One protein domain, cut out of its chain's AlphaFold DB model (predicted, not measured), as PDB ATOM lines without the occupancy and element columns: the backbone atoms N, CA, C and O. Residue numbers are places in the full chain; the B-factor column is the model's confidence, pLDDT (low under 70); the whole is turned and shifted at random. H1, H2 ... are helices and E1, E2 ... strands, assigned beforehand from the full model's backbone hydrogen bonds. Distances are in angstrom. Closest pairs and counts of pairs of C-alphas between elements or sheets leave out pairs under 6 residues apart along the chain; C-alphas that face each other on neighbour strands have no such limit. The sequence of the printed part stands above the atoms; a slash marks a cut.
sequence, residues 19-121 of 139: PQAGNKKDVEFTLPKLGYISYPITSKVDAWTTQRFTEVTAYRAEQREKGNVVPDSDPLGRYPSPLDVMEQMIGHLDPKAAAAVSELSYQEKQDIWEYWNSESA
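What this domain is: This is residues 19 to 121 of the 139 residues of an uncharacterized protein of Rhodococcus sp. 15-2388-1-1a (UniProt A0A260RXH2). What shape does the backbone make? A small cluster of three helices, with H2 in the middle and H3 and H4 packing on it, sits at the first part of a long helix, H1, which runs on well past the cluster; residues 66 to 81 then fold back from the far end of H1 to H2. The printed part opens with a loop and the single strand E1, which passes near H3. What is it made of? The printed part has 103 residues, with named elements in the order E1, H1, H2, H3, H4; E1 pairs with no named strand, and the class is mostly helix. How large is it? It is loose, with a radius of gyration of the C-alphas of 16.4 A, and spans 50 by 36 by 23 A.

Where its parts are: Where does the first element lie? E1 is residues 27 to 31, 12.7 A long, from C-alpha 27 at (7.867, -1.027, 22.079). Where is the longest helix? H1 is residues 39 to 65, 38.6 A long, ending at C-alpha 65 at (51.090, 15.368, 25.474). Which helices follow? H2 is residues 82 to 93, 16.4 A; H3 is residues 95 to 102, 10.4 A; H4 is residues 106 to 120, 20.9 A, with C-alpha 120 at (9.455, 16.409, 12.357).

How they stand to each other: What is nearest to E1? The closest C-alphas of E1 and H3 are those of Phe 29 and Ala 97, 6.5 A apart. E1 and H4 are apart, but only just, at 8.1 A. How does H1 meet H2? They form a helical hairpin, at a steep tilt of 41 degrees, opposite ways; H1 touches H2 with residues 41 to 49 alone, closest at the C-alphas of Val 45 and Gln 88, 6.3 A. H1 is apart from H3 and from H4. What else touches H2, the hub? H2 and H3 touch as a helical hairpin, at a shallow tilt of 22 degrees, opposite ways, with the C-alphas of Gly 91 and Ala 98 closest at 4.9 A. H2 and H4 touch at a steep tilt of 68 degrees, only just short of about perpendicular, the same way, with the C-alphas of Leu 83 and Lys 109 closest at 6.8 A. Are the helix backbones complete? In H1, H2, H3 and H4 every O i to N i+4 pair is within hydrogen-bond range.

The domain as a whole: How far does it reach? The two C-alphas farthest apart are those of Asn 23 and Glu 65, 52.1 A. Is it continuous? The printed part has no cut; the link from H1 to H2, 16 residues, is long. Where is confidence low? Residues 19 to 25 and residue 27 have a pLDDT under 70; the mean of the printed part is 88.0.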
ATOM      1  N   PRO A  19       9.921  -2.866  16.528       63.94
ATOM      2  CA  PRO A  19       9.650  -4.292  16.514       63.94
ATOM      3  C   PRO A  19      10.663  -5.026  17.398       63.94
ATOM      4  O   PRO A  19      11.871  -4.897  17.202       63.94
ATOM      5  N   GLN A  20      10.198  -5.800  18.382       61.81
ATOM      6  CA  GLN A  20      11.110  -6.573  19.234       61.81
ATOM      7  C   GLN A  20      11.326  -7.984  18.685       61.81
ATOM      8  O   GLN A  20      10.387  -8.726  18.395       61.81
ATOM      9  N   ALA A  21      12.590  -8.406  18.594       56.75
ATOM     10  CA  ALA A  21      12.916  -9.759  18.162       56.75
ATOM     11  C   ALA A  21      12.410 -10.816  19.165       56.75
ATOM     12  O   ALA A  21      12.693 -10.755  20.364       56.75
ATOM     13  N   GLY A  22      11.710 -11.824  18.633       52.72
ATOM     14  CA  GLY A  22      11.301 -13.050  19.322       52.72
ATOM     15  C   GLY A  22      10.195 -12.865  20.361       52.72
ATOM     16  O   GLY A  22      10.505 -12.613  21.512       52.72
ATOM     17  N   ASN A  23       8.922 -13.067  19.989       52.59
ATOM     18  CA  ASN A  23       7.716 -13.119  20.854       52.59
ATOM     19  C   ASN A  23       7.551 -12.029  21.942       52.59
ATOM     20  O   ASN A  23       6.622 -12.103  22.749       52.59
ATOM     21  N   LYS A  24       8.423 -11.024  21.988       60.88
ATOM     22  CA  LYS A  24       8.294  -9.843  22.828       60.88
ATOM     23  C   LYS A  24       7.327  -8.883  22.148       60.88
ATOM     24  O   LYS A  24       7.202  -8.876  20.930       60.88
ATOM     25  N   LYS A  25       6.601  -8.116  22.959       67.25
ATOM     26  CA  LYS A  25       5.734  -7.063  22.436       67.25
ATOM     27  C   LYS A  25       6.603  -5.931  21.908       67.25
ATOM     28  O   LYS A  25       7.589  -5.582  22.556       67.25
ATOM     29  N   ASP A  26       6.196  -5.373  20.779       75.19
ATOM     30  CA  ASP A  26       6.809  -4.180  20.214       75.19
ATOM     31  C   ASP A  26       6.767  -3.038  21.232       75.19
ATOM     32  O   ASP A  26       5.845  -2.935  22.052       75.19
ATOM     33  N   VAL A  27       7.809  -2.209  21.219       69.06
ATOM     34  CA  VAL A  27       7.867  -1.027  22.079       69.06
ATOM     35  C   VAL A  27       7.310   0.137  21.285       69.06
ATOM     36  O   VAL A  27       7.944   0.626  20.355       69.06
ATOM     37  N   GLU A  28       6.115   0.560  21.668       81.75
ATOM     38  CA  GLU A  28       5.444   1.732  21.122       81.75
ATOM     39  C   GLU A  28       5.651   2.915  22.063       81.75
ATOM     40  O   GLU A  28       5.450   2.807  23.278       81.75
ATOM     41  N   PHE A  29       6.058   4.048  21.509       81.88
ATOM     42  CA  PHE A  29       6.158   5.298  22.247       81.88
ATOM     43  C   PHE A  29       5.895   6.485  21.331       81.88
ATOM     44  O   PHE A  29       5.938   6.403  20.105       81.88
ATOM     45  N   THR A  30       5.600   7.608  21.967       86.44
ATOM     46  CA  THR A  30       5.131   8.813  21.301       86.44
ATOM     47  C   THR A  30       6.105   9.940  21.612       86.44
ATOM     48  O   THR A  30       6.246  10.337  22.770       86.44
ATOM     49  N   LEU A  31       6.791  10.455  20.593       86.31
ATOM     50  CA  LEU A  31       7.724  11.574  20.731       86.31
ATOM     51  C   LEU A  31       7.113  12.870  20.180       86.31
ATOM     52  O   LEU A  31       6.419  12.847  19.167       86.31
ATOM     53  N   PRO A  32       7.386  14.039  20.782       87.81
ATOM     54  CA  PRO A  32       7.090  15.305  20.126       87.81
ATOM     55  C   PRO A  32       7.952  15.462  18.867       87.81
ATOM     56  O   PRO A  32       9.075  14.960  18.801       87.81
ATOM     57  N   LYS A  33       7.471  16.225  17.883       88.56
ATOM     58  CA  LYS A  33       8.312  16.650  16.755       88.56
ATOM     59  C   LYS A  33       9.540  17.413  17.260       88.56
ATOM     60  O   LYS A  33       9.432  18.180  18.218       88.56
ATOM     61  N   LEU A  34      10.682  17.267  16.588       86.94
ATOM     62  CA  LEU A  34      11.963  17.875  16.981       86.94
ATOM     63  C   LEU A  34      11.853  19.389  17.242       86.94
ATOM     64  O   LEU A  34      12.333  19.878  18.261       86.94
ATOM     65  N   GLY A  35      11.147  20.126  16.377       85.25
ATOM     66  CA  GLY A  35      10.922  21.572  16.537       85.25
ATOM     67  C   GLY A  35      10.006  21.970  17.705       85.25
ATOM     68  O   GLY A  35       9.879  23.154  18.005       85.25
ATOM     69  N   TYR A  36       9.371  20.997  18.360       87.00
ATOM     70  CA  TYR A  36       8.416  21.172  19.457       87.00
ATOM     71  C   TYR A  36       8.928  20.589  20.781       87.00
ATOM     72  O   TYR A  36       8.217  20.623  21.789       87.00
ATOM     73  N   ILE A  37      10.163  20.076  20.813       87.69
ATOM     74  CA  ILE A  37      10.805  19.665  22.061       87.69
ATOM     75  C   ILE A  37      10.968  20.895  22.954       87.69
ATOM     76  O   ILE A  37      11.463  21.943  22.541       87.69
ATOM     77  N   SER A  38      10.550  20.761  24.213       89.50
ATOM     78  CA  SER A  38      10.606  21.866  25.166       89.50
ATOM     79  C   SER A  38      12.042  22.357  25.402       89.50
ATOM     80  O   SER A  38      12.972  21.558  25.539       89.50
ATOM     81  N   TYR A  39      12.209  23.677  25.530       89.94
ATOM     82  CA  TYR A  39      13.509  24.307  25.785       89.94
ATOM     83  C   TYR A  39      14.284  23.720  26.984       89.94
ATOM     84  O   TYR A  39      15.490  23.522  26.867       89.94
ATOM     85  N   PRO A  40      13.652  23.374  28.128       93.12
ATOM     86  CA  PRO A  40      14.374  22.751  29.239       93.12
ATOM     87  C   PRO A  40      15.046  21.422  28.881       93.12
ATOM     88  O   PRO A  40      16.053  21.073  29.492       93.12
ATOM     89  N   ILE A  41      14.496  20.671  27.922       91.19
ATOM     90  CA  ILE A  41      15.085  19.415  27.452       91.19
ATOM     91  C   ILE A  41      16.230  19.716  26.491       91.19
ATOM     92  O   ILE A  41      17.341  19.238  26.713       91.19
ATOM     93  N   THR A  42      15.999  20.551  25.473       92.44
ATOM     94  CA  THR A  42      17.047  20.886  24.495       92.44
ATOM     95  C   THR A  42      18.248  21.556  25.157       92.44
ATOM     96  O   THR A  42      19.379  21.200  24.854       92.44
ATOM     97  N   SER A  43      18.025  22.431  26.142       94.38
ATOM     98  CA  SER A  43      19.092  23.066  26.924       94.38
ATOM     99  C   SER A  43      19.918  22.064  27.740       94.38
ATOM    100  O   SER A  43      21.135  22.210  27.823       94.38
ATOM    101  N   LYS A  44      19.296  21.029  28.325       94.69
ATOM    102  CA  LYS A  44      20.030  19.976  29.052       94.69
ATOM    103  C   LYS A  44      20.887  19.133  28.116       94.69
ATOM    104  O   LYS A  44      22.039  18.852  28.440       94.69
ATOM    105  N   VAL A  45      20.339  18.762  26.962       94.88
ATOM    106  CA  VAL A  45      21.058  17.972  25.954       94.88
ATOM    107  C   VAL A  45      22.204  18.777  25.342       94.88
ATOM    108  O   VAL A  45      23.296  18.243  25.161       94.88
ATOM    109  N   ASP A  46      22.004  20.069  25.094       95.12
ATOM    110  CA  ASP A  46      23.051  20.975  24.616       95.12
ATOM    111  C   ASP A  46      24.180  21.144  25.647       95.12
ATOM    112  O   ASP A  46      25.362  21.016  25.317       95.12
ATOM    113  N   ALA A  47      23.829  21.321  26.928       96.75
ATOM    114  CA  ALA A  47      24.804  21.387  28.015       96.75
ATOM    115  C   ALA A  47      25.621  20.091  28.127       96.75
ATOM    116  O   ALA A  47      26.849  20.140  28.220       96.75
ATOM    117  N   TRP A  48      24.959  18.932  28.055       96.56
ATOM    118  CA  TRP A  48      25.628  17.631  28.030       96.56
ATOM    119  C   TRP A  48      26.548  17.483  26.809       96.56
ATOM    120  O   TRP A  48      27.698  17.067  26.954       96.56
ATOM    121  N   THR A  49      26.087  17.877  25.618       95.44
ATOM    122  CA  THR A  49      26.866  17.797  24.371       95.44
ATOM    123  C   THR A  49      28.125  18.656  24.466       95.44
ATOM    124  O   THR A  49      29.227  18.189  24.175       95.44
ATOM    125  N   THR A  50      27.977  19.889  24.951       96.44
ATOM    126  CA  THR A  50      29.081  20.832  25.178       96.44
ATOM    127  C   THR A  50      30.083  20.291  26.197       96.44
ATOM    128  O   THR A  50      31.299  20.348  25.978       96.44
ATOM    129  N   GLN A  51      29.591  19.720  27.298       96.69
ATOM    130  CA  GLN A  51      30.437  19.099  28.311       96.69
ATOM    131  C   GLN A  51      31.233  17.930  27.719       96.69
ATOM    132  O   GLN A  51      32.457  17.900  27.844       96.69
ATOM    133  N   ARG A  52      30.574  17.012  27.004       95.50
ATOM    134  CA  ARG A  52      31.245  15.879  26.348       95.50
ATOM    135  C   ARG A  52      32.288  16.331  25.335       95.50
ATOM    136  O   ARG A  52      33.368  15.752  25.280       95.50
ATOM    137  N   PHE A  53      32.009  17.381  24.565       95.88
ATOM    138  CA  PHE A  53      32.976  17.937  23.620       95.88
ATOM    139  C   PHE A  53      34.232  18.460  24.326       95.88
ATOM    140  O   PHE A  53      35.357  18.216  23.881       95.88
ATOM    141  N   THR A  54      34.041  19.133  25.460       96.94
ATOM    142  CA  THR A  54      35.127  19.635  26.310       96.94
ATOM    143  C   THR A  54      35.953  18.484  26.889       96.94
ATOM    144  O   THR A  54      37.178  18.498  26.783       96.94
ATOM    145  N   GLU A  55      35.297  17.456  27.431       96.31
ATOM    146  CA  GLU A  55      35.950  16.267  27.998       96.31
ATOM    147  C   GLU A  55      36.786  15.518  26.952       96.31
ATOM    148  O   GLU A  55      37.951  15.205  27.199       96.31
ATOM    149  N   VAL A  56      36.232  15.284  25.757       95.38
ATOM    150  CA  VAL A  56      36.938  14.604  24.658       95.38
ATOM    151  C   VAL A  56      38.132  15.428  24.178       95.38
ATOM    152  O   VAL A  56      39.205  14.878  23.922       95.38
ATOM    153  N   THR A  57      37.970  16.749  24.080       94.75
ATOM    154  CA  THR A  57      39.049  17.660  23.676       94.75
ATOM    155  C   THR A  57      40.193  17.624  24.688       94.75
ATOM    156  O   THR A  57      41.352  17.486  24.289       94.75
ATOM    157  N   ALA A  58      39.878  17.685  25.985       95.94
ATOM    158  CA  ALA A  58      40.862  17.591  27.060       95.94
ATOM    159  C   ALA A  58      41.571  16.228  27.060       95.94
ATOM    160  O   ALA A  58      42.799  16.181  27.081       95.94
ATOM    161  N   TYR A  59      40.822  15.130  26.934       94.75
ATOM    162  CA  TYR A  59      41.380  13.777  26.869       94.75
ATOM    163  C   TYR A  59      42.331  13.603  25.678       94.75
ATOM    164  O   TYR A  59      43.462  13.142  25.833       94.75
ATOM    165  N   ARG A  60      41.919  14.024  24.475       94.19
ATOM    166  CA  ARG A  60      42.776  13.953  23.280       94.19
ATOM    167  C   ARG A  60      44.032  14.817  23.420       94.19
ATOM    168  O   ARG A  60      45.088  14.422  22.927       94.19
ATOM    169  N   ALA A  61      43.933  15.980  24.066       94.88
ATOM    170  CA  ALA A  61      45.087  16.831  24.346       94.88
ATOM    171  C   ALA A  61      46.062  16.161  25.329       94.88
ATOM    172  O   ALA A  61      47.257  16.108  25.045       94.88
ATOM    173  N   GLU A  62      45.552  15.573  26.413       96.38
ATOM    174  CA  GLU A  62      46.348  14.843  27.408       96.38
ATOM    175  C   GLU A  62      47.078  13.642  26.785       96.38
ATOM    176  O   GLU A  62      48.271  13.438  27.017       96.38
ATOM    177  N   GLN A  63      46.394  12.852  25.954       94.81
ATOM    178  CA  GLN A  63      47.019  11.709  25.278       94.81
ATOM    179  C   GLN A  63      48.111  12.154  24.302       94.81
ATOM    180  O   GLN A  63      49.177  11.539  24.257       94.81
ATOM    181  N   ARG A  64      47.893  13.261  23.582       93.44
ATOM    182  CA  ARG A  64      48.905  13.843  22.693       93.44
ATOM    183  C   ARG A  64      50.144  14.302  23.462       93.44
ATOM    184  O   ARG A  64      51.251  14.052  22.998       93.44
ATOM    185  N   GLU A  65      49.972  14.948  24.615       95.81
ATOM    186  CA  GLU A  65      51.090  15.368  25.474       95.81
ATOM    187  C   GLU A  65      51.907  14.164  25.969       95.81
ATOM    188  O   GLU A  65      53.134  14.215  26.014       95.81
ATOM    189  N   LYS A  66      51.236  13.039  26.238       95.44
ATOM    190  CA  LYS A  66      51.868  11.757  26.593       95.44
ATOM    191  C   LYS A  66      52.483  11.009  25.400       95.44
ATOM    192  O   LYS A  66      53.057   9.942  25.597       95.44
ATOM    193  N   GLY A  67      52.372  11.536  24.178       92.19
ATOM    194  CA  GLY A  67      52.866  10.895  22.954       92.19
ATOM    195  C   GLY A  67      52.003   9.732  22.448       92.19
ATOM    196  O   GLY A  67      52.434   8.995  21.562       92.19
ATOM    197  N   ASN A  68      50.792   9.563  22.981       94.25
ATOM    198  CA  ASN A  68      49.861   8.514  22.580       94.25
ATOM    199  C   ASN A  68      48.954   8.984  21.434       94.25
ATOM    200  O   ASN A  68      48.501  10.131  21.394       94.25
ATOM    201  N   VAL A  69      48.631   8.065  20.523       90.25
ATOM    202  CA  VAL A  69      47.593   8.268  19.504       90.25
ATOM    203  C   VAL A  69      46.279   7.718  20.043       90.25
ATOM    204  O   VAL A  69      46.215   6.560  20.446       90.25
ATOM    205  N   VAL A  70      45.234   8.542  20.036       90.25
ATOM    206  CA  VAL A  70      43.877   8.107  20.381       90.25
ATOM    207  C   VAL A  70      43.260   7.450  19.146       90.25
ATOM    208  O   VAL A  70      43.067   8.151  18.150       90.25
ATOM    209  N   PRO A  71      42.983   6.134  19.160       89.19
ATOM    210  CA  PRO A  71      42.328   5.482  18.037       89.19
ATOM    211  C   PRO A  71      40.862   5.922  17.955       89.19
ATOM    212  O   PRO A  71      40.226   6.182  18.974       89.19
ATOM    213  N   ASP A  72      40.293   5.941  16.750       81.69
ATOM    214  CA  ASP A  72      38.885   6.320  16.549       81.69
ATOM    215  C   ASP A  72      37.893   5.351  17.216       81.69
ATOM    216  O   ASP A  72      36.737   5.701  17.452       81.69
ATOM    217  N   SER A  73      38.346   4.140  17.554       86.12
ATOM    218  CA  SER A  73      37.578   3.154  18.313       86.12
ATOM    219  C   SER A  73      37.537   3.421  19.821       86.12
ATOM    220  O   SER A  73      36.772   2.745  20.508       86.12
ATOM    221  N   ASP A  74      38.327   4.366  20.350       89.94
ATOM    222  CA  ASP A  74      38.324   4.713  21.775       89.94
ATOM    223  C   ASP A  74      37.037   5.479  22.142       89.94
ATOM    224  O   ASP A  74      36.854   6.622  21.705       89.94
ATOM    225  N   PRO A  75      36.152   4.906  22.982       86.38
ATOM    226  CA  PRO A  75      34.909   5.562  23.378       86.38
ATOM    227  C   PRO A  75      35.133   6.874  24.141       86.38
ATOM    228  O   PRO A  75      34.328   7.799  24.026       86.38
ATOM    229  N   LEU A  76      36.224   6.985  24.907       90.44
ATOM    230  CA  LEU A  76      36.541   8.188  25.686       90.44
ATOM    231  C   LEU A  76      37.020   9.326  24.788       90.44
ATOM    232  O   LEU A  76      36.778  10.498  25.079       90.44
ATOM    233  N   GLY A  77      37.659   8.970  23.677       89.75
ATOM    234  CA  GLY A  77      38.120   9.891  22.653       89.75
ATOM    235  C   GLY A  77      37.071  10.242  21.605       89.75
ATOM    236  O   GLY A  77      37.381  11.034  20.712       89.75
ATOM    237  N   ARG A  78      35.862   9.676  21.652       92.19
ATOM    238  CA  ARG A  78      34.841   9.881  20.620       92.19
ATOM    239  C   ARG A  78      33.951  11.079  20.946       92.19
ATOM    240  O   ARG A  78      33.352  11.145  22.018       92.19
ATOM    241  N   TYR A  79      33.837  12.007  19.997       92.31
ATOM    242  CA  TYR A  79      32.869  13.100  20.084       92.31
ATOM    243  C   TYR A  79      31.427  12.568  20.019       92.31
ATOM    244  O   TYR A  79      31.203  11.530  19.389       92.31
ATOM    245  N   PRO A  80      30.453  13.263  20.637       92.81
ATOM    246  CA  PRO A  80      29.045  12.891  20.535       92.81
ATOM    247  C   PRO A  80      28.588  12.834  19.073       92.81
ATOM    248  O   PRO A  80      28.837  13.759  18.300       92.81
ATOM    249  N   SER A  81      27.914  11.751  18.705       92.81
ATOM    250  CA  SER A  81      27.247  11.581  17.415       92.81
ATOM    251  C   SER A  81      25.782  12.038  17.485       92.81
ATOM    252  O   SER A  81      25.223  12.141  18.580       92.81
ATOM    253  N   PRO A  82      25.114  12.261  16.337       91.25
ATOM    254  CA  PRO A  82      23.679  12.548  16.312       91.25
ATOM    255  C   PRO A  82      22.828  11.488  17.027       91.25
ATOM    256  O   PRO A  82      21.845  11.839  17.673       91.25
ATOM    257  N   LEU A  83      23.228  10.212  16.980       92.94
ATOM    258  CA  LEU A  83      22.525   9.138  17.686       92.94
ATOM    259  C   LEU A  83      22.714   9.223  19.203       92.94
ATOM    260  O   LEU A  83      21.758   9.004  19.941       92.94
ATOM    261  N   ASP A  84      23.902   9.619  19.674       93.50
ATOM    262  CA  ASP A  84      24.114   9.864  21.106       93.50
ATOM    263  C   ASP A  84      23.221  11.031  21.581       93.50
ATOM    264  O   ASP A  84      22.617  10.969  22.650       93.50
ATOM    265  N   VAL A  85      23.072  12.081  20.762       93.50
ATOM    266  CA  VAL A  85      22.165  13.211  21.041       93.50
ATOM    267  C   VAL A  85      20.701  12.758  21.050       93.50
ATOM    268  O   VAL A  85      19.952  13.139  21.952       93.50
ATOM    269  N   MET A  86      20.292  11.924  20.089       93.50
ATOM    270  CA  MET A  86      18.951  11.336  20.046       93.50
ATOM    271  C   MET A  86      18.640  10.561  21.330       93.50
ATOM    272  O   MET A  86      17.605  10.807  21.947       93.50
ATOM    273  N   GLU A  87      19.531   9.670  21.766       93.31
ATOM    274  CA  GLU A  87      19.341   8.889  22.994       93.31
ATOM    275  C   GLU A  87      19.193   9.784  24.229       93.31
ATOM    276  O   GLU A  87      18.314   9.546  25.058       93.31
ATOM    277  N   GLN A  88      19.992  10.851  24.335       94.31
ATOM    278  CA  GLN A  88      19.866  11.820  25.429       94.31
ATOM    279  C   GLN A  88      18.533  12.576  25.382       94.31
ATOM    280  O   GLN A  88      17.899  12.773  26.422       94.31
ATOM    281  N   MET A  89      18.069  12.974  24.193       93.25
ATOM    282  CA  MET A  89      16.752  13.600  24.041       93.25
ATOM    283  C   MET A  89      15.632  12.655  24.476       93.25
ATOM    284  O   MET A  89      14.782  13.052  25.274       93.25
ATOM    285  N   ILE A  90      15.651  11.404  24.007       91.94
ATOM    286  CA  ILE A  90      14.655  10.394  24.383       91.94
ATOM    287  C   ILE A  90      14.723  10.125  25.892       91.94
ATOM    288  O   ILE A  90      13.681  10.090  26.535       91.94
ATOM    289  N   GLY A  91      15.913  10.053  26.494       93.06
ATOM    290  CA  GLY A  91      16.094   9.876  27.944       93.06
ATOM    291  C   GLY A  91      15.409  10.939  28.800       93.06
ATOM    292  O   GLY A  91      14.920  10.641  29.891       93.06
ATOM    293  N   HIS A  92      15.329  12.173  28.305       92.38
ATOM    294  CA  HIS A  92      14.611  13.254  28.975       92.38
ATOM    295  C   HIS A  92      13.108  13.289  28.676       92.38
ATOM    296  O   HIS A  92      12.358  13.832  29.488       92.38
ATOM    297  N   LEU A  93      12.681  12.755  27.531       90.06
ATOM    298  CA  LEU A  93      11.279  12.723  27.104       90.06
ATOM    299  C   LEU A  93      10.534  11.524  27.698       90.06
ATOM    300  O   LEU A  93       9.479  11.691  28.304       90.06
ATOM    301  N   ASP A  94      11.107  10.333  27.553       88.19
ATOM    302  CA  ASP A  94      10.577   9.070  28.049       88.19
ATOM    303  C   ASP A  94      11.732   8.118  28.436       88.19
ATOM    304  O   ASP A  94      12.336   7.462  27.580       88.19
ATOM    305  N   PRO A  95      12.024   7.978  29.743       87.62
ATOM    306  CA  PRO A  95      13.069   7.080  30.228       87.62
ATOM    307  C   PRO A  95      12.864   5.602  29.862       87.62
ATOM    308  O   PRO A  95      13.842   4.859  29.775       87.62
ATOM    309  N   LYS A  96      11.618   5.147  29.663       83.75
ATOM    310  CA  LYS A  96      11.345   3.756  29.265       83.75
ATOM    311  C   LYS A  96      11.678   3.542  27.795       83.75
ATOM    312  O   LYS A  96      12.316   2.542  27.469       83.75
ATOM    313  N   ALA A  97      11.297   4.488  26.937       84.19
ATOM    314  CA  ALA A  97      11.681   4.469  25.529       84.19
ATOM    315  C   ALA A  97      13.208   4.520  25.383       84.19
ATOM    316  O   ALA A  97      13.775   3.757  24.609       84.19
ATOM    317  N   ALA A  98      13.894   5.329  26.194       87.19
ATOM    318  CA  ALA A  98      15.352   5.408  26.177       87.19
ATOM    319  C   ALA A  98      16.029   4.079  26.537       87.19
ATOM    320  O   ALA A  98      16.998   3.691  25.888       87.19
ATOM    321  N   ALA A  99      15.500   3.354  27.527       86.44
ATOM    322  CA  ALA A  99      16.003   2.026  27.870       86.44
ATOM    323  C   ALA A  99      15.851   1.052  26.691       86.44
ATOM    324  O   ALA A  99      16.818   0.387  26.327       86.44
ATOM    325  N   ALA A 100      14.682   1.030  26.044       84.12
ATOM    326  CA  ALA A 100      14.446   0.188  24.874       84.12
ATOM    327  C   ALA A 100      15.358   0.557  23.693       84.12
ATOM    328  O   ALA A 100      15.962  -0.322  23.088       84.12
ATOM    329  N   VAL A 101      15.507   1.854  23.404       86.25
ATOM    330  CA  VAL A 101      16.382   2.351  22.332       86.25
ATOM    331  C   VAL A 101      17.842   2.010  22.617       86.25
ATOM    332  O   VAL A 101      18.558   1.637  21.695       86.25
ATOM    333  N   SER A 102      18.297   2.066  23.873       87.75
ATOM    334  CA  SER A 102      19.698   1.794  24.219       87.75
ATOM    335  C   SER A 102      20.160   0.378  23.848       87.75
ATOM    336  O   SER A 102      21.321   0.205  23.470       87.75
ATOM    337  N   GLU A 103      19.247  -0.599  23.879       86.88
ATOM    338  CA  GLU A 103      19.497  -2.008  23.540       86.88
ATOM    339  C   GLU A 103      19.542  -2.276  22.026       86.88
ATOM    340  O   GLU A 103      19.945  -3.363  21.609       86.88
ATOM    341  N   LEU A 104      19.149  -1.301  21.201       85.25
ATOM    342  CA  LEU A 104      19.096  -1.454  19.751       85.25
ATOM    343  C   LEU A 104      20.473  -1.431  19.088       85.25
ATOM    344  O   LEU A 104      21.438  -0.827  19.575       85.25
ATOM    345  N   SER A 105      20.540  -2.049  17.912       88.69
ATOM    346  CA  SER A 105      21.691  -1.929  17.026       88.69
ATOM    347  C   SER A 105      21.841  -0.502  16.493       88.69
ATOM    348  O   SER A 105      20.915   0.309  16.503       88.69
ATOM    349  N   TYR A 106      23.036  -0.193  15.984       88.81
ATOM    350  CA  TYR A 106      23.303   1.101  15.357       88.81
ATOM    351  C   TYR A 106      22.336   1.394  14.200       88.81
ATOM    352  O   TYR A 106      21.848   2.513  14.089       88.81
ATOM    353  N   GLN A 107      22.045   0.389  13.364       86.75
ATOM    354  CA  GLN A 107      21.156   0.556  12.213       86.75
ATOM    355  C   GLN A 107      19.733   0.899  12.657       86.75
ATOM    356  O   GLN A 107      19.157   1.854  12.160       86.75
ATOM    357  N   GLU A 108      19.193   0.194  13.650       86.06
ATOM    358  CA  GLU A 108      17.838   0.465  14.146       86.06
ATOM    359  C   GLU A 108      17.736   1.857  14.791       86.06
ATOM    360  O   GLU A 108      16.747   2.562  14.608       86.06
ATOM    361  N   LYS A 109      18.780   2.301  15.505       88.88
ATOM    362  CA  LYS A 109      18.856   3.674  16.036       88.88
ATOM    363  C   LYS A 109      18.881   4.713  14.918       88.88
ATOM    364  O   LYS A 109      18.246   5.757  15.047       88.88
ATOM    365  N   GLN A 110      19.610   4.427  13.842       90.38
ATOM    366  CA  GLN A 110      19.662   5.275  12.656       90.38
ATOM    367  C   GLN A 110      18.284   5.374  11.991       90.38
ATOM    368  O   GLN A 110      17.847   6.484  11.698       90.38
ATOM    369  N   ASP A 111      17.573   4.258  11.839       87.50
ATOM    370  CA  ASP A 111      16.236   4.231  11.239       87.50
ATOM    371  C   ASP A 111      15.231   5.050  12.076       87.50
ATOM    372  O   ASP A 111      14.458   5.840  11.531       87.50
ATOM    373  N   ILE A 112      15.285   4.939  13.412       88.12
ATOM    374  CA  ILE A 112      14.475   5.764  14.328       88.12
ATOM    375  C   ILE A 112      14.806   7.247  14.165       88.12
ATOM    376  O   ILE A 112      13.899   8.078  14.098       88.12
ATOM    377  N   TRP A 113      16.095   7.590  14.115       90.62
ATOM    378  CA  TRP A 113      16.535   8.971  13.951       90.62
ATOM    379  C   TRP A 113      16.040   9.570  12.635       90.62
ATOM    380  O   TRP A 113      15.515  10.684  12.617       90.62
ATOM    381  N   GLU A 114      16.176   8.827  11.538       90.00
ATOM    382  CA  GLU A 114      15.731   9.248  10.212       90.00
ATOM    383  C   GLU A 114      14.219   9.445  10.165       90.00
ATOM    384  O   GLU A 114      13.765  10.498   9.711       90.00
ATOM    385  N   TYR A 115      13.457   8.491  10.705       87.12
ATOM    386  CA  TYR A 115      12.001   8.576  10.778       87.12
ATOM    387  C   TYR A 115      11.534   9.757  11.637       87.12
ATOM    388  O   TYR A 115      10.698  10.563  11.223       87.12
ATOM    389  N   TRP A 116      12.117   9.930  12.824       88.12
ATOM    390  CA  TRP A 116      11.757  11.042  13.697       88.12
ATOM    391  C   TRP A 116      12.084  12.391  13.050       88.12
ATOM    392  O   TRP A 116      11.292  13.331  13.150       88.12
ATOM    393  N   ASN A 117      13.211  12.489  12.343       89.44
ATOM    394  CA  ASN A 117      13.605  13.700  11.633       89.44
ATOM    395  C   ASN A 117      12.694  13.991  10.428       89.44
ATOM    396  O   ASN A 117      12.305  15.146  10.235       89.44
ATOM    397  N   SER A 118      12.295  12.973   9.655       87.00
ATOM    398  CA  SER A 118      11.386  13.147   8.514       87.00
ATOM    399  C   SER A 118       9.993  13.596   8.949       87.00
ATOM    400  O   SER A 118       9.466  14.559   8.397       87.00
ATOM    401  N   GLU A 119       9.428  12.977   9.987       85.12
ATOM    402  CA  GLU A 119       8.097  13.326  10.514       85.12
ATOM    403  C   GLU A 119       8.080  14.681  11.244       85.12
ATOM    404  O   GLU A 119       7.042  15.351  11.369       85.12
ATOM    405  N   SER A 120       9.252  15.111  11.714       84.50
ATOM    406  CA  SER A 120       9.455  16.409  12.357       84.50
ATOM    407  C   SER A 120       9.702  17.553  11.380       84.50
ATOM    408  O   SER A 120       9.670  18.712  11.809       84.50
ATOM    409  N   ALA A 121       9.957  17.264  10.101       79.19
ATOM    410  CA  ALA A 121      10.171  18.299   9.106       79.19
ATOM    411  C   ALA A 121       8.929  19.210   9.026       79.19
ATOM    412  O   ALA A 121       7.794  18.718   9.044       79.19
TER     413      ALA A 121